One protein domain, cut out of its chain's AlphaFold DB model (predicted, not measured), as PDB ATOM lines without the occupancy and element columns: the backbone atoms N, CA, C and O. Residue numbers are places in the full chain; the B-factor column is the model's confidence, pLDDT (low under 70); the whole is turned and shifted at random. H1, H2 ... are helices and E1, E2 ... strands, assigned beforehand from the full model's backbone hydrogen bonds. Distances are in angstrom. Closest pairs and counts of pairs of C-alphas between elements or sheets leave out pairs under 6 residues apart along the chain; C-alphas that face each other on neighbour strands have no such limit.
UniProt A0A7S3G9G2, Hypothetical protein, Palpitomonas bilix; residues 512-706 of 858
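Overview. This is residues 512 to 706 of the 858 residues of the protein "Hypothetical protein" of Palpitomonas bilix (UniProt A0A7S3G9G2). The long helix H5 starts at a lobe of four crossed helices, H1 to H4, and runs out along one side of a second helical lobe, where H6 and the short H8 pack on it and H7 and H9 lie side by side. Residues 512 to 529 and the short strand E1 lie at the end of the first lobe away from H5, and H9 reaches back toward that lobe, only just touching H4. The printed part has 195 residues, with one named strand and nine named helices in the order E1, H1, H2, H3, H4, H5, H6, H7, H8, H9; the class is mostly helix. The whole is loose, with a radius of gyration of the C-alphas of 20.1 A, and only just elongated, with spans of 62 by 31 by 29 A.

Along the chain. H5, the longest helix, holds residues 612 to 636 and measures 36.7 A, from C-alpha 612 at (94.935, 50.098, 118.106) to C-alpha 636 at (65.718, 47.953, 140.264). Before it come E1, residues 530 to 532; H1, residues 538 to 553, 22.5 A; H2, residues 561 to 573, 17.5 A; H3, residues 576 to 592, 23.8 A; and H4, residues 597 to 607, 15.4 A. After it come H6, residues 646 to 656, 15.3 A; H7, residues 662 to 675, 20.0 A; H8, the four residues 684 to 687; and H9, residues 698 to 706, 12.0 A. H9 ends with C-alpha 706 at (93.897, 52.583, 135.963).

Arrangement. H5 touches H6 with residues 625 to 632 alone; the two run opposite ways at a steep tilt of 47 degrees, and their closest C-alphas, those of Phe 629 and Val 652, are 6.7 A apart. H5 only just touches H8, with 3 pairs of C-alphas within 8 A, the closest being Phe 629 and Tyr 684 at 7.0 A. H7 touches H9, opposite ways at a shallow tilt of 29 degrees, with the C-alphas of Ser 671 and Phe 699 closest at 4.7 A. H6 and H7 are close but not clearly touching, and H5 and H7 are apart. At its other end H5 is close to H4 but not clearly touching it, the C-alphas of Ile 605 and Glu 612 being 6.3 A apart. H4 is the hub, touching four helices. Residues 587 to 591 of H3 touch it, opposite ways at a steep tilt of 47 degrees, with the C-alphas of Leu 590 and Cys 599 closest at 5.2 A. H2 touches H4 with residues 561 to 565 alone, about perpendicular at 82 degrees; the closest C-alphas are those of Ser 562 and Leu 606, 5.1 A apart. H1 touches H4 with residues 541 to 545 alone, at a steep tilt of 61 degrees, Glu 542 and Cys 599 having the closest C-alphas at 6.7 A. H4 only just touches H9, with 3 pairs of C-alphas within 8 A, the closest being Ala 597 and Glu 701 at 7.2 A. E1 pairs with no named strand, but residues 512 to 513 pair antiparallel with its residues 530 to 531. In H1 to H7 and H9 every O i to N i+4 pair is within hydrogen-bond range, and H8 is too short for such a pair.

Size, cuts and confidence. The two C-alphas farthest apart, those of Gly 529 and Gly 638, are 65.2 A apart. The printed part has no cut, and no link between its named elements is long. The mean pLDDT of the printed part is 94.5, and no printed residue is under 70.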
ATOM      1  N   PHE A 512     109.937  73.993 112.731       94.50
ATOM      2  CA  PHE A 512     110.533  72.689 112.975       94.50
ATOM      3  C   PHE A 512     111.540  72.351 111.866       94.50
ATOM      4  O   PHE A 512     111.366  72.768 110.715       94.50
ATOM      5  N   ASN A 513     112.565  71.563 112.187       94.62
ATOM      6  CA  ASN A 513     113.388  70.900 111.175       94.62
ATOM      7  C   ASN A 513     112.697  69.594 110.770       94.62
ATOM      8  O   ASN A 513     112.216  68.864 111.632       94.62
ATOM      9  N   ALA A 514     112.616  69.306 109.472       95.75
ATOM     10  CA  ALA A 514     111.991  68.074 109.004       95.75
ATOM     11  C   ALA A 514     112.939  66.875 109.152       95.75
ATOM     12  O   ALA A 514     114.119  66.979 108.815       95.75
ATOM     13  N   LEU A 515     112.391  65.721 109.543       95.00
ATOM     14  CA  LEU A 515     113.090  64.430 109.615       95.00
ATOM     15  C   LEU A 515     113.570  63.929 108.238       95.00
ATOM     16  O   LEU A 515     114.412  63.043 108.150       95.00
ATOM     17  N   GLY A 516     113.061  64.508 107.146       95.62
ATOM     18  CA  GLY A 516     113.464  64.195 105.778       95.62
ATOM     19  C   GLY A 516     112.410  63.400 105.013       95.62
ATOM     20  O   GLY A 516     111.210  63.514 105.249       95.62
ATOM     21  N   THR A 517     112.860  62.620 104.030       97.00
ATOM     22  CA  THR A 517     111.995  61.832 103.129       97.00
ATOM     23  C   THR A 517     112.450  60.377 103.026       97.00
ATOM     24  O   THR A 517     112.340  59.779 101.955       97.00
ATOM     25  N   GLY A 518     113.036  59.844 104.099       95.88
ATOM     26  CA  GLY A 518     113.408  58.434 104.202       95.88
ATOM     27  C   GLY A 518     112.187  57.518 104.343       95.88
ATOM     28  O   GLY A 518     111.053  57.989 104.482       95.88
ATOM     29  N   ASN A 519     112.411  56.205 104.278       94.50
ATOM     30  CA  ASN A 519     111.350  55.206 104.475       94.50
ATOM     31  C   ASN A 519     111.076  54.921 105.962       94.50
ATOM     32  O   ASN A 519     109.966  54.532 106.311       94.50
ATOM     33  N   ASP A 520     112.077  55.179 106.796       92.56
ATOM     34  CA  ASP A 520     112.081  55.290 108.256       92.56
ATOM     35  C   ASP A 520     111.165  56.410 108.785       92.56
ATOM     36  O   ASP A 520     110.513  56.250 109.812       92.56
ATOM     37  N   VAL A 521     111.046  57.527 108.061       95.31
ATOM     38  CA  VAL A 521     110.142  58.630 108.424       95.31
ATOM     39  C   VAL A 521     108.685  58.248 108.096       95.31
ATOM     40  O   VAL A 521     108.426  57.813 106.968       95.31
ATOM     41  N   PRO A 522     107.690  58.454 108.982       96.31
ATOM     42  CA  PRO A 522     106.279  58.213 108.665       96.31
ATOM     43  C   PRO A 522     105.785  59.040 107.463       96.31
ATOM     44  O   PRO A 522     106.166  60.208 107.336       96.31
ATOM     45  N   PRO A 523     104.914  58.516 106.576       97.06
ATOM     46  CA  PRO A 523     104.474  59.229 105.370       97.06
ATOM     47  C   PRO A 523     103.855  60.615 105.616       97.06
ATOM     48  O   PRO A 523     104.065  61.526 104.810       97.06
ATOM     49  N   TYR A 524     103.173  60.811 106.751       97.62
ATOM     50  CA  TYR A 524     102.623  62.110 107.161       97.62
ATOM     51  C   TYR A 524     103.674  63.121 107.655       97.62
ATOM     52  O   TYR A 524     103.328  64.278 107.862       97.62
ATOM     53  N   LEU A 525     104.946  62.730 107.798       97.75
ATOM     54  CA  LEU A 525     106.077  63.599 108.168       97.75
ATOM     55  C   LEU A 525     107.110  63.771 107.031       97.75
ATOM     56  O   LEU A 525     108.036  64.579 107.159       97.75
ATOM     57  N   ARG A 526     106.973  63.050 105.904       97.50
ATOM     58  CA  ARG A 526     107.956  63.064 104.800       97.50
ATOM     59  C   ARG A 526     107.980  64.405 104.056       97.50
ATOM     60  O   ARG A 526     107.136  64.658 103.194       97.50
ATOM     61  N   ILE A 527     108.982  65.235 104.341       97.56
ATOM     62  CA  ILE A 527     109.286  66.504 103.656       97.56
ATOM     63  C   ILE A 527     110.769  66.870 103.858       97.56
ATOM     64  O   ILE A 527     111.397  66.445 104.823       97.56
ATOM     65  N   LYS A 528     111.358  67.667 102.958       96.69
ATOM     66  CA  LYS A 528     112.728  68.194 103.112       96.69
ATOM     67  C   LYS A 528     112.709  69.641 103.609       96.69
ATOM     68  O   LYS A 528     111.857  70.422 103.193       96.69
ATOM     69  N   GLY A 529     113.698  70.019 104.419       95.31
ATOM     70  CA  GLY A 529     113.906  71.400 104.860       95.31
ATOM     71  C   GLY A 529     113.259  71.712 106.210       95.31
ATOM     72  O   GLY A 529     113.534  71.037 107.199       95.31
ATOM     73  N   ARG A 530     112.453  72.778 106.264       95.44
ATOM     74  CA  ARG A 530     111.842  73.297 107.499       95.44
ATOM     75  C   ARG A 530     110.329  73.415 107.353       95.44
ATOM     76  O   ARG A 530     109.838  73.758 106.281       95.44
ATOM     77  N   VAL A 531     109.618  73.171 108.446       96.62
ATOM     78  CA  VAL A 531     108.151  73.135 108.529       96.62
ATOM     79  C   VAL A 531     107.679  74.243 109.467       96.62
ATOM     80  O   VAL A 531     108.385  74.580 110.420       96.62
ATOM     81  N   LYS A 532     106.536  74.883 109.205       95.19
ATOM     82  CA  LYS A 532     106.143  76.082 109.954       95.19
ATOM     83  C   LYS A 532     105.492  75.684 111.276       95.19
ATOM     84  O   LYS A 532     104.489  74.979 111.280       95.19
ATOM     85  N   LYS A 533     105.992  76.212 112.398       96.00
ATOM     86  CA  LYS A 533     105.308  76.062 113.688       96.00
ATOM     87  C   LYS A 533     104.014  76.884 113.648       96.00
ATOM     88  O   LYS A 533     104.041  78.114 113.534       96.00
ATOM     89  N   ARG A 534     102.877  76.193 113.652       95.62
ATOM     90  CA  ARG A 534     101.529  76.744 113.814       95.62
ATOM     91  C   ARG A 534     101.153  76.661 115.291       95.62
ATOM     92  O   ARG A 534     101.747  75.907 116.056       95.62
ATOM     93  N   HIS A 535     100.155  77.436 115.691       94.62
ATOM     94  CA  HIS A 535      99.472  77.190 116.952       94.62
ATOM     95  C   HIS A 535      98.283  76.277 116.656       94.62
ATOM     96  O   HIS A 535      97.440  76.641 115.841       94.62
ATOM     97  N   VAL A 536      98.265  75.103 117.283       96.38
ATOM     98  CA  VAL A 536      97.107  74.209 117.369       96.38
ATOM     99  C   VAL A 536      96.681  74.240 118.834       96.38
ATOM    100  O   VAL A 536      97.519  74.059 119.722       96.38
ATOM    101  N   THR A 537      95.416  74.554 119.093       95.19
ATOM    102  CA  THR A 537      94.834  74.542 120.446       95.19
ATOM    103  C   THR A 537      94.461  73.116 120.873       95.19
ATOM    104  O   THR A 537      94.319  72.257 120.003       95.19
ATOM    105  N   LYS A 538      94.271  72.854 122.183       93.06
ATOM    106  CA  LYS A 538      93.859  71.523 122.694       93.06
ATOM    107  C   LYS A 538      92.625  71.035 121.923       93.06
ATOM    108  O   LYS A 538      92.703  70.056 121.192       93.06
ATOM    109  N   ARG A 539      91.592  71.884 121.889       91.62
ATOM    110  CA  ARG A 539      90.315  71.658 121.197       91.62
ATOM    111  C   ARG A 539      90.414  71.396 119.693       91.62
ATOM    112  O   ARG A 539      89.557  70.724 119.126       91.62
ATOM    113  N   GLU A 540      91.423  71.935 119.010       94.81
ATOM    114  CA  GLU A 540      91.685  71.606 117.601       94.81
ATOM    115  C   GLU A 540      92.406  70.260 117.447       94.81
ATOM    116  O   GLU A 540      92.177  69.566 116.455       94.81
ATOM    117  N   CYS A 541      93.240  69.890 118.422       96.00
ATOM    118  CA  CYS A 541      93.923  68.604 118.505       96.00
ATOM    119  C   CYS A 541      92.928  67.475 118.817       96.00
ATOM    120  O   CYS A 541      92.753  66.592 117.981       96.00
ATOM    121  N   GLU A 542      92.194  67.570 119.931       94.00
ATOM    122  CA  GLU A 542      91.140  66.628 120.359       94.00
ATOM    123  C   GLU A 542      90.100  66.424 119.253       94.00
ATOM    124  O   GLU A 542      89.787  65.300 118.866       94.00
ATOM    125  N   LYS A 543      89.615  67.518 118.649       94.69
ATOM    126  CA  LYS A 543      88.674  67.423 117.531       94.69
ATOM    127  C   LYS A 543      89.276  66.711 116.321       94.69
ATOM    128  O   LYS A 543      88.539  66.036 115.608       94.69
ATOM    129  N   MET A 544      90.578  66.848 116.060       97.06
ATOM    130  CA  MET A 544      91.220  66.098 114.982       97.06
ATOM    131  C   MET A 544      91.399  64.618 115.343       97.06
ATOM    132  O   MET A 544      91.163  63.788 114.472       97.06
ATOM    133  N   VAL A 545      91.728  64.285 116.595       96.69
ATOM    134  CA  VAL A 545      91.762  62.903 117.116       96.69
ATOM    135  C   VAL A 545      90.389  62.241 116.957       96.69
ATOM    136  O   VAL A 545      90.273  61.210 116.296       96.69
ATOM    137  N   LYS A 546      89.323  62.890 117.437       94.56
ATOM    138  CA  LYS A 546      87.937  62.398 117.354       94.56
ATOM    139  C   LYS A 546      87.386  62.392 115.916       94.56
ATOM    140  O   LYS A 546      86.606  61.509 115.564       94.56
ATOM    141  N   ASP A 547      87.811  63.317 115.043       96.88
ATOM    142  CA  ASP A 547      87.543  63.250 113.592       96.88
ATOM    143  C   ASP A 547      88.241  62.038 112.933       96.88
ATOM    144  O   ASP A 547      87.652  61.427 112.040       96.88
ATOM    145  N   VAL A 548      89.468  61.693 113.353       97.75
ATOM    146  CA  VAL A 548      90.251  60.561 112.821       97.75
ATOM    147  C   VAL A 548      89.684  59.226 113.290       97.75
ATOM    148  O   VAL A 548      89.393  58.390 112.437       97.75
ATOM    149  N   TRP A 549      89.476  59.029 114.596       96.62
ATOM    150  CA  TRP A 549      88.931  57.773 115.129       96.62
ATOM    151  C   TRP A 549      87.559  57.449 114.537       96.62
ATOM    152  O   TRP A 549      87.344  56.334 114.066       96.62
ATOM    153  N   ARG A 550      86.662  58.442 114.453       95.75
ATOM    154  CA  ARG A 550      85.345  58.264 113.826       95.75
ATOM    155  C   ARG A 550      85.459  57.868 112.353       95.75
ATOM    156  O   ARG A 550      84.854  56.880 111.951       95.75
ATOM    157  N   GLN A 551      86.270  58.575 111.559       97.12
ATOM    158  CA  GLN A 551      86.473  58.201 110.153       97.12
ATOM    159  C   GLN A 551      87.164  56.843 109.998       97.12
ATOM    160  O   GLN A 551      86.934  56.174 108.992       97.12
ATOM    161  N   LYS A 552      87.982  56.413 110.968       95.75
ATOM    162  CA  LYS A 552      88.590  55.083 110.941       95.75
ATOM    163  C   LYS A 552      87.568  53.986 111.230       95.75
ATOM    164  O   LYS A 552      87.501  53.040 110.451       95.75
ATOM    165  N   ALA A 553      86.736  54.146 112.256       93.94
ATOM    166  CA  ALA A 553      85.650  53.215 112.576       93.94
ATOM    167  C   ALA A 553      84.568  53.142 111.474       93.94
ATOM    168  O   ALA A 553      83.972  52.093 111.254       93.94
ATOM    169  N   GLU A 554      84.340  54.239 110.741       94.62
ATOM    170  CA  GLU A 554      83.499  54.267 109.532       94.62
ATOM    171  C   GLU A 554      84.171  53.602 108.309       94.62
ATOM    172  O   GLU A 554      83.492  53.241 107.340       94.62
ATOM    173  N   SER A 555      85.498  53.445 108.321       93.31
ATOM    174  CA  SER A 555      86.267  52.850 107.227       93.31
ATOM    175  C   SER A 555      86.330  51.321 107.311       93.31
ATOM    176  O   SER A 555      86.106  50.709 108.350       93.31
ATOM    177  N   LYS A 556      86.688  50.690 106.189       90.06
ATOM    178  CA  LYS A 556      87.067  49.268 106.122       90.06
ATOM    179  C   LYS A 556      88.561  49.121 105.830       90.06
ATOM    180  O   LYS A 556      88.953  48.302 105.004       90.06
ATOM    181  N   ASP A 557      89.360  50.020 106.395       87.69
ATOM    182  CA  ASP A 557      90.779  50.159 106.093       87.69
ATOM    183  C   ASP A 557      91.606  49.430 107.163       87.69
ATOM    184  O   ASP A 557      91.665  49.867 108.309       87.69
ATOM    185  N   GLU A 558      92.222  48.304 106.789       90.50
ATOM    186  CA  GLU A 558      93.083  47.493 107.671       90.50
ATOM    187  C   GLU A 558      94.485  48.116 107.874       90.50
ATOM    188  O   GLU A 558      95.307  47.594 108.626       90.50
ATOM    189  N   ASP A 559      94.773  49.245 107.216       92.75
ATOM    190  CA  ASP A 559      95.966  50.061 107.454       92.75
ATOM    191  C   ASP A 559      96.039  50.538 108.911       92.75
ATOM    192  O   ASP A 559      95.053  51.035 109.453       92.75
ATOM    193  N   ASN A 560      97.226  50.502 109.525       93.94
ATOM    194  CA  ASN A 560      97.436  51.026 110.880       93.94
ATOM    195  C   ASN A 560      97.229  52.556 110.982       93.94
ATOM    196  O   ASN A 560      97.206  53.272 109.976       93.94
ATOM    197  N   LEU A 561      97.090  53.081 112.204       96.56
ATOM    198  CA  LEU A 561      96.770  54.489 112.471       96.56
ATOM    199  C   LEU A 561      97.755  55.459 111.803       96.56
ATOM    200  O   LEU A 561      97.333  56.478 111.267       96.56
ATOM    201  N   SER A 562      99.042  55.111 111.743       96.62
ATOM    202  CA  SER A 562     100.091  55.881 111.058       96.62
ATOM    203  C   SER A 562      99.816  56.061 109.551       96.62
ATOM    204  O   SER A 562      99.915  57.171 109.015       96.62
ATOM    205  N   GLN A 563      99.398  54.995 108.858       97.00
ATOM    206  CA  GLN A 563      99.029  55.048 107.437       97.00
ATOM    207  C   GLN A 563      97.634  55.654 107.220       97.00
ATOM    208  O   GLN A 563      97.451  56.479 106.318       97.00
ATOM    209  N   PHE A 564      96.662  55.327 108.076       97.94
ATOM    210  CA  PHE A 564      95.318  55.904 108.019       97.94
ATOM    211  C   PHE A 564      95.343  57.425 108.236       97.94
ATOM    212  O   PHE A 564      94.756  58.176 107.457       97.94
ATOM    213  N   PHE A 565      96.097  57.914 109.225       98.06
ATOM    214  CA  PHE A 565      96.279  59.343 109.491       98.06
ATOM    215  C   PHE A 565      96.933  60.063 108.303       98.06
ATOM    216  O   PHE A 565      96.529  61.172 107.947       98.06
ATOM    217  N   PHE A 566      97.873  59.411 107.606       98.00
ATOM    218  CA  PHE A 566      98.400  59.920 106.341       98.00
ATOM    219  C   PHE A 566      97.326  60.007 105.243       98.00
ATOM    220  O   PHE A 566      97.210  61.058 104.604       98.00
ATOM    221  N   LYS A 567      96.513  58.958 105.035       98.00
ATOM    222  CA  LYS A 567      95.381  58.977 104.083       98.00
ATOM    223  C   LYS A 567      94.397  60.105 104.414       98.00
ATOM    224  O   LYS A 567      94.040  60.877 103.524       98.00
ATOM    225  N   TYR A 568      94.034  60.250 105.686       98.06
ATOM    226  CA  TYR A 568      93.150  61.288 106.213       98.06
ATOM    227  C   TYR A 568      93.688  62.707 105.961       98.06
ATOM    228  O   TYR A 568      93.014  63.519 105.322       98.06
ATOM    229  N   LEU A 569      94.927  63.009 106.376       98.12
ATOM    230  CA  LEU A 569      95.544  64.321 106.137       98.12
ATOM    231  C   LEU A 569      95.670  64.619 104.637       98.12
ATOM    232  O   LEU A 569      95.443  65.751 104.206       98.12
ATOM    233  N   LYS A 570      95.994  63.609 103.823       97.81
ATOM    234  CA  LYS A 570      96.088  63.730 102.363       97.81
ATOM    235  C   LYS A 570      94.725  63.983 101.713       97.81
ATOM    236  O   LYS A 570      94.651  64.807 100.807       97.81
ATOM    237  N   GLY A 571      93.653  63.360 102.200       97.50
ATOM    238  CA  GLY A 571      92.280  63.662 101.781       97.50
ATOM    239  C   GLY A 571      91.833  65.071 102.186       97.50
ATOM    240  O   GLY A 571      91.225  65.779 101.385       97.50
ATOM    241  N   ARG A 572      92.187  65.514 103.402       97.38
ATOM    242  CA  ARG A 572      91.771  66.810 103.970       97.38
ATOM    243  C   ARG A 572      92.570  68.013 103.444       97.38
ATOM    244  O   ARG A 572      92.023  69.112 103.381       97.38
ATOM    245  N   PHE A 573      93.840  67.826 103.064       96.19
ATOM    246  CA  PHE A 573      94.757  68.921 102.694       96.19
ATOM    247  C   PHE A 573      95.484  68.755 101.343       96.19
ATOM    248  O   PHE A 573      96.104  69.709 100.865       96.19
ATOM    249  N   GLY A 574      95.407  67.587 100.697       96.38
ATOM    250  CA  GLY A 574      95.891  67.335  99.333       96.38
ATOM    251  C   GLY A 574      97.414  67.274  99.170       96.38
ATOM    252  O   GLY A 574      97.980  66.211  98.916       96.38
ATOM    253  N   MET A 575      98.089  68.423  99.244       96.56
ATOM    254  CA  MET A 575      99.521  68.539  98.938       96.56
ATOM    255  C   MET A 575     100.397  67.969 100.057       96.56
ATOM    256  O   MET A 575     100.222  68.336 101.215       96.56
ATOM    257  N   GLN A 576     101.421  67.176  99.710       96.88
ATOM    258  CA  GLN A 576     102.372  66.591 100.676       96.88
ATOM    259  C   GLN A 576     103.017  67.637 101.602       96.88
ATOM    260  O   GLN A 576     103.269  67.360 102.770       96.88
ATOM    261  N   THR A 577     103.250  68.854 101.106       96.81
ATOM    262  CA  THR A 577     103.757  69.976 101.908       96.81
ATOM    263  C   THR A 577     102.794  70.375 103.023       96.81
ATOM    264  O   THR A 577     103.230  70.590 104.146       96.81
ATOM    265  N   MET A 578     101.490  70.427 102.738       97.44
ATOM    266  CA  MET A 578     100.439  70.711 103.720       97.44
ATOM    267  C   MET A 578     100.166  69.516 104.638       97.44
ATOM    268  O   MET A 578      99.894  69.721 105.816       97.44
ATOM    269  N   VAL A 579     100.270  68.285 104.123       98.06
ATOM    270  CA  VAL A 579     100.182  67.053 104.923       98.06
ATOM    271  C   VAL A 579     101.283  67.028 105.978       98.06
ATOM    272  O   VAL A 579     100.970  66.876 107.152       98.06
ATOM    273  N   ALA A 580     102.540  67.263 105.592       97.62
ATOM    274  CA  ALA A 580     103.651  67.332 106.535       97.62
ATOM    275  C   ALA A 580     103.536  68.528 107.493       97.62
ATOM    276  O   ALA A 580     103.776  68.375 108.689       97.62
ATOM    277  N   ASP A 581     103.114  69.702 107.007       96.81
ATOM    278  CA  ASP A 581     102.891  70.872 107.864       96.81
ATOM    279  C   ASP A 581     101.822  70.595 108.934       96.81
ATOM    280  O   ASP A 581     102.021  70.960 110.088       96.81
ATOM    281  N   TRP A 582     100.744  69.870 108.626       98.00
ATOM    282  CA  TRP A 582      99.801  69.411 109.653       98.00
ATOM    283  C   TRP A 582     100.332  68.250 110.500       98.00
ATOM    284  O   TRP A 582     100.146  68.285 111.711       98.00
ATOM    285  N   GLY A 583     101.037  67.280 109.917       97.94
ATOM    286  CA  GLY A 583     101.598  66.127 110.627       97.94
ATOM    287  C   GLY A 583     102.543  66.525 111.763       97.94
ATOM    288  O   GLY A 583     102.349  66.097 112.897       97.94
ATOM    289  N   TYR A 584     103.511  67.412 111.500       97.94
ATOM    290  CA  TYR A 584     104.425  67.906 112.540       97.94
ATOM    291  C   TYR A 584     103.728  68.789 113.583       97.94
ATOM    292  O   TYR A 584     104.071  68.721 114.762       97.94
ATOM    293  N   ASN A 585     102.753  69.611 113.177       97.81
ATOM    294  CA  ASN A 585     102.016  70.456 114.119       97.81
ATOM    295  C   ASN A 585     101.063  69.646 115.010       97.81
ATOM    296  O   ASN A 585     100.936  69.975 116.184       97.81
ATOM    297  N   MET A 586     100.456  68.575 114.491       98.06
ATOM    298  CA  MET A 586      99.670  67.627 115.283       98.06
ATOM    299  C   MET A 586     100.556  66.812 116.225       98.06
ATOM    300  O   MET A 586     100.240  66.735 117.401       98.06
ATOM    301  N   LEU A 587     101.698  66.289 115.766       97.19
ATOM    302  CA  LEU A 587     102.634  65.561 116.634       97.19
ATOM    303  C   LEU A 587     103.165  66.445 117.786       97.19
ATOM    304  O   LEU A 587     103.292  65.986 118.918       97.19
ATOM    305  N   TYR A 588     103.433  67.730 117.522       96.00
ATOM    306  CA  TYR A 588     103.774  68.707 118.565       96.00
ATOM    307  C   TYR A 588     102.589  69.041 119.481       96.00
ATOM    308  O   TYR A 588     102.787  69.181 120.683       96.00
ATOM    309  N   ALA A 589     101.367  69.154 118.950       96.88
ATOM    310  CA  ALA A 589     100.173  69.378 119.764       96.88
ATOM    311  C   ALA A 589      99.914  68.195 120.706       96.88
ATOM    312  O   ALA A 589      99.800  68.407 121.905       96.88
ATOM    313  N   LEU A 590      99.926  66.968 120.185       97.12
ATOM    314  CA  LEU A 590      99.753  65.736 120.951       97.12
ATOM    315  C   LEU A 590     100.788  65.617 122.081       97.12
ATOM    316  O   LEU A 590     100.392  65.460 123.227       97.12
ATOM    317  N   LYS A 591     102.095  65.801 121.808       95.50
ATOM    318  CA  LYS A 591     103.121  65.754 122.875       95.50
ATOM    319  C   LYS A 591     103.011  66.920 123.869       95.50
ATOM    320  O   LYS A 591     103.359  66.771 125.030       95.50
ATOM    321  N   LYS A 592     102.516  68.088 123.447       95.00
ATOM    322  CA  LYS A 592     102.247  69.222 124.352       95.00
ATOM    323  C   LYS A 592     101.017  68.981 125.241       95.00
ATOM    324  O   LYS A 592     100.942  69.523 126.341       95.00
ATOM    325  N   TYR A 593     100.047  68.226 124.741       94.56
ATOM    326  CA  TYR A 593      98.789  67.904 125.403       94.56
ATOM    327  C   TYR A 593      98.772  66.460 125.928       94.56
ATOM    328  O   TYR A 593      97.707  65.918 126.159       94.56
ATOM    329  N   SER A 594      99.931  65.840 126.171       93.00
ATOM    330  CA  SER A 594     100.038  64.452 126.654       93.00
ATOM    331  C   SER A 594      99.647  64.256 128.127       93.00
ATOM    332  O   SER A 594      99.817  63.171 128.659       93.00
ATOM    333  N   TYR A 595      99.153  65.306 128.790       87.38
ATOM    334  CA  TYR A 595      98.470  65.233 130.087       87.38
ATOM    335  C   TYR A 595      96.969  64.910 129.942       87.38
ATOM    336  O   TYR A 595      96.245  64.874 130.927       87.38
ATOM    337  N   ASP A 596      96.490  64.764 128.705       88.12
ATOM    338  CA  ASP A 596      95.133  64.378 128.335       88.12
ATOM    339  C   ASP A 596      95.186  62.966 127.738       88.12
ATOM    340  O   ASP A 596      95.911  62.740 126.764       88.12
ATOM    341  N   ALA A 597      94.450  62.018 128.327       87.25
ATOM    342  CA  ALA A 597      94.555  60.595 127.992       87.25
ATOM    343  C   ALA A 597      94.196  60.299 126.522       87.25
ATOM    344  O   ALA A 597      94.837  59.465 125.881       87.25
ATOM    345  N   ASP A 598      93.238  61.033 125.943       90.56
ATOM    346  CA  ASP A 598      92.902  60.964 124.514       90.56
ATOM    347  C   ASP A 598      94.091  61.361 123.622       90.56
ATOM    348  O   ASP A 598      94.410  60.668 122.648       90.56
ATOM    349  N   CYS A 599      94.766  62.468 123.945       93.88
ATOM    350  CA  CYS A 599      95.947  62.932 123.221       93.88
ATOM    351  C   CYS A 599      97.169  62.026 123.434       93.88
ATOM    352  O   CYS A 599      97.921  61.804 122.481       93.88
ATOM    353  N   GLU A 600      97.378  61.494 124.641       92.62
ATOM    354  CA  GLU A 600      98.517  60.624 124.952       92.62
ATOM    355  C   GLU A 600      98.377  59.240 124.298       92.62
ATOM    356  O   GLU A 600      99.278  58.800 123.576       92.62
ATOM    357  N   LEU A 601      97.216  58.594 124.442       93.38
ATOM    358  CA  LEU A 601      96.931  57.294 123.834       93.38
ATOM    359  C   LEU A 601      96.954  57.378 122.301       93.38
ATOM    360  O   LEU A 601      97.562  56.530 121.643       93.38
ATOM    361  N   PHE A 602      96.376  58.433 121.711       96.56
ATOM    362  CA  PHE A 602      96.478  58.655 120.266       96.56
ATOM    363  C   PHE A 602      97.927  58.893 119.821       96.56
ATOM    364  O   PHE A 602      98.302  58.426 118.746       96.56
ATOM    365  N   LEU A 603      98.762  59.573 120.618       96.44
ATOM    366  CA  LEU A 603     100.182  59.757 120.306       96.44
ATOM    367  C   LEU A 603     100.934  58.423 120.300       96.44
ATOM    368  O   LEU A 603     101.554  58.104 119.283       96.44
ATOM    369  N   LYS A 604     100.839  57.650 121.393       94.62
ATOM    370  CA  LYS A 604     101.483  56.335 121.560       94.62
ATOM    371  C   LYS A 604     101.101  55.380 120.421       94.62
ATOM    372  O   LYS A 604     101.971  54.736 119.833       94.62
ATOM    373  N   ILE A 605      99.826  55.348 120.023       96.38
ATOM    374  CA  ILE A 605      99.364  54.518 118.897       96.38
ATOM    375  C   ILE A 605      99.829  55.079 117.536       96.38
ATOM    376  O   ILE A 605     100.258  54.325 116.663       96.38
ATOM    377  N   LEU A 606      99.807  56.403 117.332       96.75
ATOM    378  CA  LEU A 606     100.211  57.029 116.062       96.75
ATOM    379  C   LEU A 606     101.697  56.796 115.726       96.75
ATOM    380  O   LEU A 606     102.046  56.682 114.546       96.75
ATOM    381  N   ILE A 607     102.558  56.730 116.745       94.88
ATOM    382  CA  ILE A 607     103.998  56.455 116.600       94.88
ATOM    383  C   ILE A 607     104.353  54.961 116.681       94.88
ATOM    384  O   ILE A 607     105.472  54.599 116.322       94.88
ATOM    385  N   GLY A 608     103.396  54.098 117.045       92.88
ATOM    386  CA  GLY A 608     103.547  52.638 117.069       92.88
ATOM    387  C   GLY A 608     104.105  52.056 118.373       92.88
ATOM    388  O   GLY A 608     104.545  50.909 118.377       92.88
ATOM    389  N   GLU A 609     104.090  52.824 119.464       91.81
ATOM    390  CA  GLU A 609     104.417  52.350 120.819       91.81
ATOM    391  C   GLU A 609     103.272  51.529 121.433       91.81
ATOM    392  O   GLU A 609     103.525  50.671 122.275       91.81
ATOM    393  N   LEU A 610     102.034  51.751 120.972       93.25
ATOM    394  CA  LEU A 610     100.838  50.960 121.282       93.25
ATOM    395  C   LEU A 610     100.100  50.548 119.996       93.25
ATOM    396  O   LEU A 610     100.191  51.214 118.966       93.25
ATOM    397  N   ASP A 611      99.365  49.440 120.061       94.00
ATOM    398  CA  ASP A 611      98.496  48.926 118.998       94.00
ATOM    399  C   ASP A 611      97.055  49.441 119.185       94.00
ATOM    400  O   ASP A 611      96.624  49.775 120.292       94.00
ATOM    401  N   GLU A 612      96.282  49.500 118.104       94.94
ATOM    402  CA  GLU A 612      94.935  50.098 118.106       94.94
ATOM    403  C   GLU A 612      93.928  49.307 118.947       94.94
ATOM    404  O   GLU A 612      92.996  49.888 119.507       94.94
ATOM    405  N   ASP A 613      94.180  48.005 119.101       93.31
ATOM    406  CA  ASP A 613      93.453  47.096 119.988       93.31
ATOM    407  C   ASP A 613      93.339  47.658 121.429       93.31
ATOM    408  O   ASP A 613      92.339  47.418 122.103       93.31
ATOM    409  N   VAL A 614      94.318  48.456 121.892       93.56
ATOM    410  CA  VAL A 614      94.317  49.075 123.235       93.56
ATOM    411  C   VAL A 614      93.244  50.164 123.361       93.56
ATOM    412  O   VAL A 614      92.521  50.190 124.355       93.56
ATOM    413  N   TYR A 615      93.096  51.033 122.354       94.44
ATOM    414  CA  TYR A 615      92.035  52.051 122.334       94.44
ATOM    415  C   TYR A 615      90.653  51.411 122.163       94.44
ATOM    416  O   TYR A 615      89.710  51.769 122.869       94.44
ATOM    417  N   ILE A 616      90.544  50.423 121.269       93.75
ATOM    418  CA  ILE A 616      89.292  49.700 121.016       93.75
ATOM    419  C   ILE A 616      88.791  49.023 122.300       93.75
ATOM    420  O   ILE A 616      87.610  49.150 122.629       93.75
ATOM    421  N   GLU A 617      89.668  48.356 123.058       93.50
ATOM    422  CA  GLU A 617      89.261  47.695 124.301       93.50
ATOM    423  C   GLU A 617      89.021  48.678 125.464       93.50
ATOM    424  O   GLU A 617      88.112  48.441 126.263       93.50
ATOM    425  N   GLN A 618      89.734  49.813 125.528       93.25
ATOM    426  CA  GLN A 618      89.451  50.877 126.505       93.25
ATOM    427  C   GLN A 618      88.042  51.466 126.296       93.25
ATOM    428  O   GLN A 618      87.287  51.612 127.257       93.25
ATOM    429  N   MET A 619      87.636  51.722 125.047       93.69
ATOM    430  CA  MET A 619      86.265  52.158 124.737       93.69
ATOM    431  C   MET A 619      85.232  51.058 125.045       93.69
ATOM    432  O   MET A 619      84.230  51.318 125.706       93.69
ATOM    433  N   SER A 620      85.515  49.807 124.661       94.12
ATOM    434  CA  SER A 620      84.702  48.621 124.989       94.12
ATOM    435  C   SER A 620      84.533  48.411 126.504       94.12
ATOM    436  O   SER A 620      83.498  47.925 126.962       94.12
ATOM    437  N   MET A 621      85.524  48.777 127.323       94.81
ATOM    438  CA  MET A 621      85.420  48.783 128.787       94.81
ATOM    439  C   MET A 621      84.418  49.836 129.277       94.81
ATOM    440  O   MET A 621      83.513  49.485 130.036       94.81
ATOM    441  N   LEU A 622      84.531  51.089 128.825       95.12
ATOM    442  CA  LEU A 622      83.601  52.162 129.206       95.12
ATOM    443  C   LEU A 622      82.161  51.837 128.776       95.12
ATOM    444  O   LEU A 622      81.240  51.934 129.591       95.12
ATOM    445  N   ASP A 623      81.980  51.343 127.545       95.62
ATOM    446  CA  ASP A 623      80.693  50.849 127.044       95.62
ATOM    447  C   ASP A 623      80.132  49.732 127.940       95.62
ATOM    448  O   ASP A 623      78.962  49.782 128.323       95.62
ATOM    449  N   ARG A 624      80.948  48.740 128.337       96.12
ATOM    450  CA  ARG A 624      80.515  47.657 129.246       96.12
ATOM    451  C   ARG A 624      80.066  48.175 130.610       96.12
ATOM    452  O   ARG A 624      79.045  47.697 131.100       96.12
ATOM    453  N   VAL A 625      80.775  49.138 131.209       96.81
ATOM    454  CA  VAL A 625      80.398  49.720 132.513       96.81
ATOM    455  C   VAL A 625      79.093  50.512 132.397       96.81
ATOM    456  O   VAL A 625      78.159  50.266 133.163       96.81
ATOM    457  N   SER A 626      78.976  51.387 131.394       96.62
ATOM    458  CA  SER A 626      77.749  52.145 131.106       96.62
ATOM    459  C   SER A 626      76.550  51.216 130.853       96.62
ATOM    460  O   SER A 626      75.460  51.394 131.409       96.62
ATOM    461  N   ASP A 627      76.762  50.139 130.093       97.25
ATOM    462  CA  ASP A 627      75.735  49.144 129.798       97.25
ATOM    463  C   ASP A 627      75.419  48.232 131.004       97.25
ATOM    464  O   ASP A 627      74.315  47.697 131.100       97.25
ATOM    465  N   ALA A 628      76.348  48.064 131.951       97.62
ATOM    466  CA  ALA A 628      76.109  47.383 133.225       97.62
ATOM    467  C   ALA A 628      75.272  48.249 134.183       97.62
ATOM    468  O   ALA A 628      74.306  47.740 134.757       97.62
ATOM    469  N   PHE A 629      75.545  49.556 134.280       97.69
ATOM    470  CA  PHE A 629      74.685  50.500 135.002       97.69
ATOM    471  C   PHE A 629      73.263  50.517 134.427       97.69
ATOM    472  O   PHE A 629      72.292  50.349 135.165       97.69
ATOM    473  N   ARG A 630      73.127  50.585 133.096       97.12
ATOM    474  CA  ARG A 630      71.829  50.510 132.403       97.12
ATOM    475  C   ARG A 630      71.048  49.224 132.713       97.12
ATOM    476  O   ARG A 630      69.821  49.255 132.800       97.12
ATOM    477  N   LYS A 631      71.740  48.090 132.890       97.06
ATOM    478  CA  LYS A 631      71.130  46.804 133.285       97.06
ATOM    479  C   LYS A 631      70.724  46.783 134.759       97.06
ATOM    480  O   LYS A 631      69.707  46.167 135.075       97.06
ATOM    481  N   ALA A 632      71.474  47.440 135.644       96.94
ATOM    482  CA  ALA A 632      71.129  47.556 137.062       96.94
ATOM    483  C   ALA A 632      69.901  48.457 137.285       96.94
ATOM    484  O   ALA A 632      68.959  48.028 137.944       96.94
ATOM    485  N   ASP A 633      69.862  49.629 136.645       96.75
ATOM    486  CA  ASP A 633      68.741  50.589 136.653       96.75
ATOM    487  C   ASP A 633      67.431  49.915 136.192       96.75
ATOM    488  O   ASP A 633      66.435  49.875 136.916       96.75
ATOM    489  N   LEU A 634      67.488  49.213 135.051       95.94
ATOM    490  CA  LEU A 634      66.384  48.390 134.546       95.94
ATOM    491  C   LEU A 634      65.951  47.265 135.511       95.94
ATOM    492  O   LEU A 634      64.792  46.851 135.471       95.94
ATOM    493  N   SER A 635      66.859  46.753 136.346       93.38
ATOM    494  CA  SER A 635      66.579  45.655 137.285       93.38
ATOM    495  C   SER A 635      65.974  46.126 138.610       93.38
ATOM    496  O   SER A 635      65.236  45.358 139.223       93.38
ATOM    497  N   ASP A 636      66.267  47.356 139.040       87.50
ATOM    498  CA  ASP A 636      65.718  47.953 140.264       87.50
ATOM    499  C   ASP A 636      64.347  48.604 140.003       87.50
ATOM    500  O   ASP A 636      63.344  48.247 140.622       87.50
ATOM    501  N   GLY A 637      64.269  49.491 139.003       78.81
ATOM    502  CA  GLY A 637      63.048  50.239 138.677       78.81
ATOM    503  C   GLY A 637      62.106  49.562 137.672       78.81
ATOM    504  O   GLY A 637      61.055  50.120 137.349       78.81
ATOM    505  N   GLY A 638      62.487  48.417 137.091       89.69
ATOM    506  CA  GLY A 638      61.755  47.774 135.983       89.69
ATOM    507  C   GLY A 638      61.720  48.593 134.680       89.69
ATOM    508  O   GLY A 638      61.061  48.211 133.712       89.69
ATOM    509  N   SER A 639      62.410  49.734 134.652       92.69
ATOM    510  CA  SER A 639      62.518  50.675 133.539       92.69
ATOM    511  C   SER A 639      63.816  51.467 133.686       92.69
ATOM    512  O   SER A 639      64.291  51.651 134.799       92.69
ATOM    513  N   VAL A 640      64.404  51.915 132.573       95.69
ATOM    514  CA  VAL A 640      65.647  52.703 132.591       95.69
ATOM    515  C   VAL A 640      65.314  54.145 132.984       95.69
ATOM    516  O   VAL A 640      64.704  54.873 132.199       95.69
ATOM    517  N   THR A 641      65.696  54.547 134.193       95.50
ATOM    518  CA  THR A 641      65.483  55.895 134.744       95.50
ATOM    519  C   THR A 641      66.623  56.866 134.424       95.50
ATOM    520  O   THR A 641      66.420  58.081 134.464       95.50
ATOM    521  N   GLY A 642      67.816  56.352 134.103       96.00
ATOM    522  CA  GLY A 642      69.048  57.139 133.978       96.00
ATOM    523  C   GLY A 642      69.681  57.516 135.325       96.00
ATOM    524  O   GLY A 642      70.589  58.349 135.358       96.00
ATOM    525  N   LEU A 643      69.200  56.932 136.427       96.50
ATOM    526  CA  LEU A 643      69.659  57.155 137.795       96.50
ATOM    527  C   LEU A 643      70.021  55.822 138.464       96.50
ATOM    528  O   LEU A 643      69.388  54.802 138.214       96.50
ATOM    529  N   LEU A 644      71.021  55.843 139.344       96.56
ATOM    530  CA  LEU A 644      71.354  54.738 140.248       96.56
ATOM    531  C   LEU A 644      71.743  55.271 141.625       96.56
ATOM    532  O   LEU A 644      72.235  56.395 141.740       96.56
ATOM    533  N   SER A 645      71.581  54.454 142.668       95.62
ATOM    534  CA  SER A 645      72.175  54.767 143.967       95.62
ATOM    535  C   SER A 645      73.699  54.602 143.909       95.62
ATOM    536  O   SER A 645      74.220  53.780 143.148       95.62
ATOM    537  N   ARG A 646      74.430  55.348 144.748       94.19
ATOM    538  CA  ARG A 646      75.891  55.191 144.893       94.19
ATOM    539  C   ARG A 646      76.294  53.746 145.227       94.19
ATOM    540  O   ARG A 646      77.267  53.244 144.675       94.19
ATOM    541  N   PHE A 647      75.510  53.069 146.070       94.44
ATOM    542  CA  PHE A 647      75.726  51.671 146.459       94.44
ATOM    543  C   PHE A 647      75.556  50.700 145.280       94.44
ATOM    544  O   PHE A 647      76.312  49.739 145.151       94.44
ATOM    545  N   ASP A 648      74.601  50.958 144.384       95.75
ATOM    546  CA  ASP A 648      74.399  50.130 143.192       95.75
ATOM    547  C   ASP A 648      75.483  50.350 142.140       95.75
ATOM    548  O   ASP A 648      75.906  49.387 141.501       95.75
ATOM    549  N   ILE A 649      75.990  51.580 142.005       95.88
ATOM    550  CA  ILE A 649      77.170  51.856 141.179       95.88
ATOM    551  C   ILE A 649      78.399  51.129 141.732       95.88
ATOM    552  O   ILE A 649      79.046  50.405 140.978       95.88
ATOM    553  N   GLU A 650      78.687  51.234 143.033       95.75
ATOM    554  CA  GLU A 650      79.810  50.520 143.657       95.75
ATOM    555  C   GLU A 650      79.682  48.996 143.477       95.75
ATOM    556  O   GLU A 650      80.630  48.329 143.059       95.75
ATOM    557  N   ARG A 651      78.483  48.441 143.704       96.19
ATOM    558  CA  ARG A 651      78.168  47.022 143.480       96.19
ATOM    559  C   ARG A 651      78.432  46.594 142.036       96.19
ATOM    560  O   ARG A 651      79.079  45.571 141.818       96.19
ATOM    561  N   VAL A 652      77.967  47.367 141.054       96.88
ATOM    562  CA  VAL A 652      78.185  47.077 139.627       96.88
ATOM    563  C   VAL A 652      79.663  47.189 139.255       96.88
ATOM    564  O   VAL A 652      80.172  46.303 138.569       96.88
ATOM    565  N   LEU A 653      80.375  48.210 139.738       96.56
ATOM    566  CA  LEU A 653      81.814  48.375 139.508       96.56
ATOM    567  C   LEU A 653      82.612  47.199 140.084       96.56
ATOM    568  O   LEU A 653      83.462  46.648 139.386       96.56
ATOM    569  N   ARG A 654      82.291  46.741 141.301       95.75
ATOM    570  CA  ARG A 654      82.911  45.551 141.909       95.75
ATOM    571  C   ARG A 654      82.560  44.246 141.177       95.75
ATOM    572  O   ARG A 654      83.370  43.320 141.188       95.75
ATOM    573  N   GLU A 655      81.417  44.170 140.487       94.94
ATOM    574  CA  GLU A 655      81.111  43.072 139.552       94.94
ATOM    575  C   GLU A 655      81.866  43.179 138.207       94.94
ATOM    576  O   GLU A 655      82.205  42.138 137.642       94.94
ATOM    577  N   GLN A 656      82.132  44.386 137.683       95.19
ATOM    578  CA  GLN A 656      82.860  44.580 136.412       95.19
ATOM    579  C   GLN A 656      84.386  44.470 136.555       95.19
ATOM    580  O   GLN A 656      85.038  43.949 135.652       95.19
ATOM    581  N   PHE A 657      84.956  44.909 137.681       95.00
ATOM    582  CA  PHE A 657      86.405  45.006 137.895       95.00
ATOM    583  C   PHE A 657      86.927  44.095 139.029       95.00
ATOM    584  O   PHE A 657      87.599  44.570 139.945       95.00
ATOM    585  N   PRO A 658      86.682  42.769 139.008       92.88
ATOM    586  CA  PRO A 658      86.917  41.870 140.147       92.88
ATOM    587  C   PRO A 658      88.401  41.565 140.461       92.88
ATOM    588  O   PRO A 658      88.678  40.572 141.140       92.88
ATOM    589  N   LEU A 659      89.334  42.371 139.935       91.44
ATOM    590  CA  LEU A 659      90.777  42.347 140.212       91.44
ATOM    591  C   LEU A 659      91.323  43.666 140.799       91.44
ATOM    592  O   LEU A 659      92.432  43.632 141.327       91.44
ATOM    593  N   LYS A 660      90.589  44.791 140.733       94.62
ATOM    594  CA  LYS A 660      91.046  46.079 141.293       94.62
ATOM    595  C   LYS A 660      91.209  46.000 142.815       94.62
ATOM    596  O   LYS A 660      90.434  45.311 143.488       94.62
ATOM    597  N   SER A 661      92.196  46.716 143.358       94.50
ATOM    598  CA  SER A 661      92.361  46.877 144.808       94.50
ATOM    599  C   SER A 661      91.224  47.718 145.403       94.50
ATOM    600  O   SER A 661      90.493  48.400 144.683       94.50
ATOM    601  N   ASN A 662      91.048  47.684 146.729       94.56
ATOM    602  CA  ASN A 662      90.075  48.572 147.375       94.56
ATOM    603  C   ASN A 662      90.463  50.047 147.219       94.56
ATOM    604  O   ASN A 662      89.573  50.855 147.000       94.56
ATOM    605  N   GLU A 663      91.758  50.372 147.231       96.00
ATOM    606  CA  GLU A 663      92.260  51.736 147.002       96.00
ATOM    607  C   GLU A 663      91.876  52.217 145.591       96.00
ATOM    608  O   GLU A 663      91.268  53.271 145.440       96.00
ATOM    609  N   GLN A 664      92.091  51.382 144.566       95.06
ATOM    610  CA  GLN A 664      91.666  51.671 143.190       95.06
ATOM    611  C   GLN A 664      90.140  51.828 143.056       95.06
ATOM    612  O   GLN A 664      89.666  52.638 142.260       95.06
ATOM    613  N   PHE A 665      89.348  51.066 143.820       95.56
ATOM    614  CA  PHE A 665      87.896  51.263 143.877       95.56
ATOM    615  C   PHE A 665      87.503  52.558 144.589       95.56
ATOM    616  O   PHE A 665      86.558  53.213 144.157       95.56
ATOM    617  N   GLU A 666      88.203  52.926 145.658       96.25
ATOM    618  CA  GLU A 666      87.976  54.164 146.399       96.25
ATOM    619  C   GLU A 666      88.295  55.382 145.513       96.25
ATOM    620  O   GLU A 666      87.451  56.265 145.414       96.25
ATOM    621  N   GLU A 667      89.376  55.362 144.724       97.56
ATOM    622  CA  GLU A 667      89.680  56.372 143.688       97.56
ATOM    623  C   GLU A 667      88.557  56.533 142.636       97.56
ATOM    624  O   GLU A 667      88.143  57.655 142.322       97.56
ATOM    625  N   ILE A 668      88.000  55.428 142.116       97.31
ATOM    626  CA  ILE A 668      86.867  55.466 141.164       97.31
ATOM    627  C   ILE A 668      85.605  56.044 141.835       97.31
ATOM    628  O   ILE A 668      84.821  56.770 141.217       97.31
ATOM    629  N   ILE A 669      85.380  55.726 143.110       96.06
ATOM    630  CA  ILE A 669      84.228  56.227 143.865       96.06
ATOM    631  C   ILE A 669      84.432  57.684 144.305       96.06
ATOM    632  O   ILE A 669      83.449  58.414 144.406       96.06
ATOM    633  N   GLU A 670      85.657  58.161 144.521       96.44
ATOM    634  CA  GLU A 670      85.945  59.574 144.784       96.44
ATOM    635  C   GLU A 670      85.827  60.427 143.518       96.44
ATOM    636  O   GLU A 670      85.164  61.463 143.555       96.44
ATOM    637  N   SER A 671      86.364  59.982 142.381       97.06
ATOM    638  CA  SER A 671      86.220  60.682 141.093       97.06
ATOM    639  C   SER A 671      84.750  60.797 140.648       97.06
ATOM    640  O   SER A 671      84.298  61.892 140.308       97.06
ATOM    641  N   MET A 672      83.936  59.743 140.821       96.31
ATOM    642  CA  MET A 672      82.467  59.821 140.666       96.31
ATOM    643  C   MET A 672      81.832  60.929 141.530       96.31
ATOM    644  O   MET A 672      80.864  61.574 141.120       96.31
ATOM    645  N   GLN A 673      82.337  61.138 142.749       94.88
ATOM    646  CA  GLN A 673      81.812  62.144 143.676       94.88
ATOM    647  C   GLN A 673      82.280  63.565 143.356       94.88
ATOM    648  O   GLN A 673      81.580  64.510 143.724       94.88
ATOM    649  N   GLN A 674      83.417  63.712 142.676       95.25
ATOM    650  CA  GLN A 674      83.897  64.987 142.145       95.25
ATOM    651  C   GLN A 674      83.045  65.423 140.943       95.25
ATOM    652  O   GLN A 674      82.574  66.561 140.923       95.25
ATOM    653  N   ASP A 675      82.741  64.502 140.020       95.00
ATOM    654  CA  ASP A 675      81.824  64.750 138.897       95.00
ATOM    655  C   ASP A 675      80.379  65.016 139.365       95.00
ATOM    656  O   ASP A 675      79.684  65.885 138.829       95.00
ATOM    657  N   GLN A 676      79.891  64.258 140.360       94.81
ATOM    658  CA  GLN A 676      78.508  64.340 140.856       94.81
ATOM    659  C   GLN A 676      78.430  64.422 142.397       94.81
ATOM    660  O   GLN A 676      78.073  63.449 143.079       94.81
ATOM    661  N   PRO A 677      78.701  65.611 142.978       88.69
ATOM    662  CA  PRO A 677      78.608  65.836 144.417       88.69
ATOM    663  C   PRO A 677      77.147  65.808 144.900       88.69
ATOM    664  O   PRO A 677      76.340  66.683 144.586       88.69
ATOM    665  N   GLY A 678      76.810  64.794 145.701       86.62
ATOM    666  CA  GLY A 678      75.482  64.602 146.292       86.62
ATOM    667  C   GLY A 678      75.226  63.148 146.700       86.62
ATOM    668  O   GLY A 678      75.360  62.238 145.888       86.62
ATOM    669  N   GLU A 679      74.842  62.923 147.957       78.69
ATOM    670  CA  GLU A 679      74.812  61.602 148.627       78.69
ATOM    671  C   GLU A 679      73.765  60.597 148.096       78.69
ATOM    672  O   GLU A 679      73.750  59.447 148.524       78.69
ATOM    673  N   GLY A 680      72.874  61.018 147.193       88.19
ATOM    674  CA  GLY A 680      71.714  60.240 146.749       88.19
ATOM    675  C   GLY A 680      71.909  59.486 145.431       88.19
ATOM    676  O   GLY A 680      72.713  58.559 145.327       88.19
ATOM    677  N   MET A 681      71.106  59.861 144.429       94.88
ATOM    678  CA  MET A 681      71.095  59.234 143.105       94.88
ATOM    679  C   MET A 681      72.070  59.923 142.145       94.88
ATOM    680  O   MET A 681      72.042  61.146 141.998       94.88
ATOM    681  N   VAL A 682      72.872  59.124 141.449       96.62
ATOM    682  CA  VAL A 682      73.867  59.543 140.454       96.62
ATOM    683  C   VAL A 682      73.295  59.344 139.050       96.62
ATOM    684  O   VAL A 682      72.713  58.300 138.745       96.62
ATOM    685  N   LYS A 683      73.473  60.333 138.170       96.94
ATOM    686  CA  LYS A 683      73.107  60.255 136.749       96.94
ATOM    687  C   LYS A 683      74.217  59.546 135.990       96.94
ATOM    688  O   LYS A 683      75.088  60.206 135.425       96.94
ATOM    689  N   TYR A 684      74.211  58.217 135.993       96.06
ATOM    690  CA  TYR A 684      75.332  57.428 135.469       96.06
ATOM    691  C   TYR A 684      75.663  57.724 133.996       96.06
ATOM    692  O   TYR A 684      76.826  57.659 133.623       96.06
ATOM    693  N   ALA A 685      74.684  58.120 133.171       95.31
ATOM    694  CA  ALA A 685      74.938  58.538 131.788       95.31
ATOM    695  C   ALA A 685      75.861  59.771 131.697       95.31
ATOM    696  O   ALA A 685      76.763  59.801 130.866       95.31
ATOM    697  N   ALA A 686      75.691  60.742 132.600       95.19
ATOM    698  CA  ALA A 686      76.478  61.974 132.631       95.19
ATOM    699  C   ALA A 686      77.906  61.784 133.181       95.19
ATOM    700  O   ALA A 686      78.698  62.714 133.103       95.19
ATOM    701  N   LEU A 687      78.252  60.598 133.704       95.56
ATOM    702  CA  LEU A 687      79.641  60.234 134.027       95.56
ATOM    703  C   LEU A 687      80.475  59.903 132.771       95.56
ATOM    704  O   LEU A 687      81.693  59.817 132.851       95.56
ATOM    705  N   PHE A 688      79.820  59.706 131.618       94.88
ATOM    706  CA  PHE A 688      80.455  59.426 130.323       94.88
ATOM    707  C   PHE A 688      80.147  60.515 129.274       94.88
ATOM    708  O   PHE A 688      80.404  60.322 128.085       94.88
ATOM    709  N   GLU A 689      79.548  61.643 129.676       92.06
ATOM    710  CA  GLU A 689      79.297  62.774 128.776       92.06
ATOM    711  C   GLU A 689      80.555  63.646 128.652       92.06
ATOM    712  O   GLU A 689      81.125  64.076 129.651       92.06
ATOM    713  N   GLU A 690      80.975  63.933 127.416       89.25
ATOM    714  CA  GLU A 690      82.055  64.891 127.156       89.25
ATOM    715  C   GLU A 690      81.598  66.332 127.429       89.25
ATOM    716  O   GLU A 690      80.468  66.724 127.107       89.25
ATOM    717  N   ASP A 691      82.499  67.156 127.958       84.75
ATOM    718  CA  ASP A 691      82.234  68.566 128.209       84.75
ATOM    719  C   ASP A 691      82.238  69.423 126.919       84.75
ATOM    720  O   ASP A 691      82.267  68.955 125.777       84.75
ATOM    721  N   ARG A 692      82.161  70.751 127.072       76.62
ATOM    722  CA  ARG A 692      82.119  71.670 125.917       76.62
ATOM    723  C   ARG A 692      83.460  71.843 125.211       76.62
ATOM    724  O   ARG A 692      83.473  72.361 124.084       76.62
ATOM    725  N   GLU A 693      84.561  71.511 125.865       73.12
ATOM    726  CA  GLU A 693      85.913  71.665 125.337       73.12
ATOM    727  C   GLU A 693      86.355  70.366 124.652       73.12
ATOM    728  O   GLU A 693      86.806  70.439 123.507       73.12
ATOM    729  N   GLY A 694      86.056  69.219 125.269       76.94
ATOM    730  CA  GLY A 694      86.297  67.864 124.774       76.94
ATOM    731  C   GLY A 694      86.695  66.855 125.861       76.94
ATOM    732  O   GLY A 694      86.894  65.689 125.517       76.94
ATOM    733  N   ASN A 695      86.815  67.292 127.123       82.12
ATOM    734  CA  ASN A 695      87.247  66.478 128.265       82.12
ATOM    735  C   ASN A 695      86.139  65.484 128.669       82.12
ATOM    736  O   ASN A 695      84.958  65.824 128.550       82.12
ATOM    737  N   GLN A 696      86.491  64.300 129.180       87.00
ATOM    738  CA  GLN A 696      85.538  63.444 129.903       87.00
ATOM    739  C   GLN A 696      85.469  63.865 131.387       87.00
ATOM    740  O   GLN A 696      86.219  64.745 131.816       87.00
ATOM    741  N   GLY A 697      84.545  63.283 132.157       91.75
ATOM    742  CA  GLY A 697      84.520  63.438 133.618       91.75
ATOM    743  C   GLY A 697      85.673  62.688 134.291       91.75
ATOM    744  O   GLY A 697      86.178  61.704 133.739       91.75
ATOM    745  N   GLU A 698      86.061  63.117 135.492       94.31
ATOM    746  CA  GLU A 698      87.171  62.516 136.253       94.31
ATOM    747  C   GLU A 698      86.924  61.020 136.523       94.31
ATOM    748  O   GLU A 698      87.863  60.227 136.564       94.31
ATOM    749  N   PHE A 699      85.661  60.597 136.650       96.50
ATOM    750  CA  PHE A 699      85.282  59.187 136.772       96.50
ATOM    751  C   PHE A 699      85.711  58.343 135.566       96.50
ATOM    752  O   PHE A 699      86.176  57.209 135.720       96.50
ATOM    753  N   ALA A 700      85.526  58.876 134.357       95.44
ATOM    754  CA  ALA A 700      85.859  58.167 133.133       95.44
ATOM    755  C   ALA A 700      87.379  58.105 132.951       95.44
ATOM    756  O   ALA A 700      87.906  57.018 132.717       95.44
ATOM    757  N   GLU A 701      88.085  59.226 133.132       93.38
ATOM    758  CA  GLU A 701      89.548  59.260 133.015       93.38
ATOM    759  C   GLU A 701      90.222  58.395 134.105       93.38
ATOM    760  O   GLU A 701      91.075  57.576 133.776       93.38
ATOM    761  N   CYS A 702      89.749  58.409 135.361       95.25
ATOM    762  CA  CYS A 702      90.241  57.517 136.426       95.25
ATOM    763  C   CYS A 702      90.142  56.022 136.051       95.25
ATOM    764  O   CYS A 702      91.100  55.259 136.211       95.25
ATOM    765  N   ILE A 703      89.008  55.589 135.482       95.38
ATOM    766  CA  ILE A 703      88.834  54.209 134.999       95.38
ATOM    767  C   ILE A 703      89.785  53.899 133.826       95.38
ATOM    768  O   ILE A 703      90.297  52.778 133.731       95.38
ATOM    769  N   ARG A 704      90.029  54.868 132.935       93.38
ATOM    770  CA  ARG A 704      90.914  54.734 131.766       93.38
ATOM    771  C   ARG A 704      92.387  54.653 132.151       93.38
ATOM    772  O   ARG A 704      93.080  53.784 131.618       93.38
ATOM    773  N   ASP A 705      92.835  55.493 133.076       91.75
ATOM    774  CA  ASP A 705      94.216  55.549 133.555       91.75
ATOM    775  C   ASP A 705      94.568  54.285 134.336       91.75
ATOM    776  O   ASP A 705      95.557  53.620 134.021       91.75
ATOM    777  N   GLN A 706      93.704  53.855 135.264       94.06
ATOM    778  CA  GLN A 706      93.897  52.583 135.963       94.06
ATOM    779  C   GLN A 706      93.923  51.381 134.996       94.06
ATOM    780  O   GLN A 706      94.671  50.439 135.233       94.06
TER     781      GLN A 706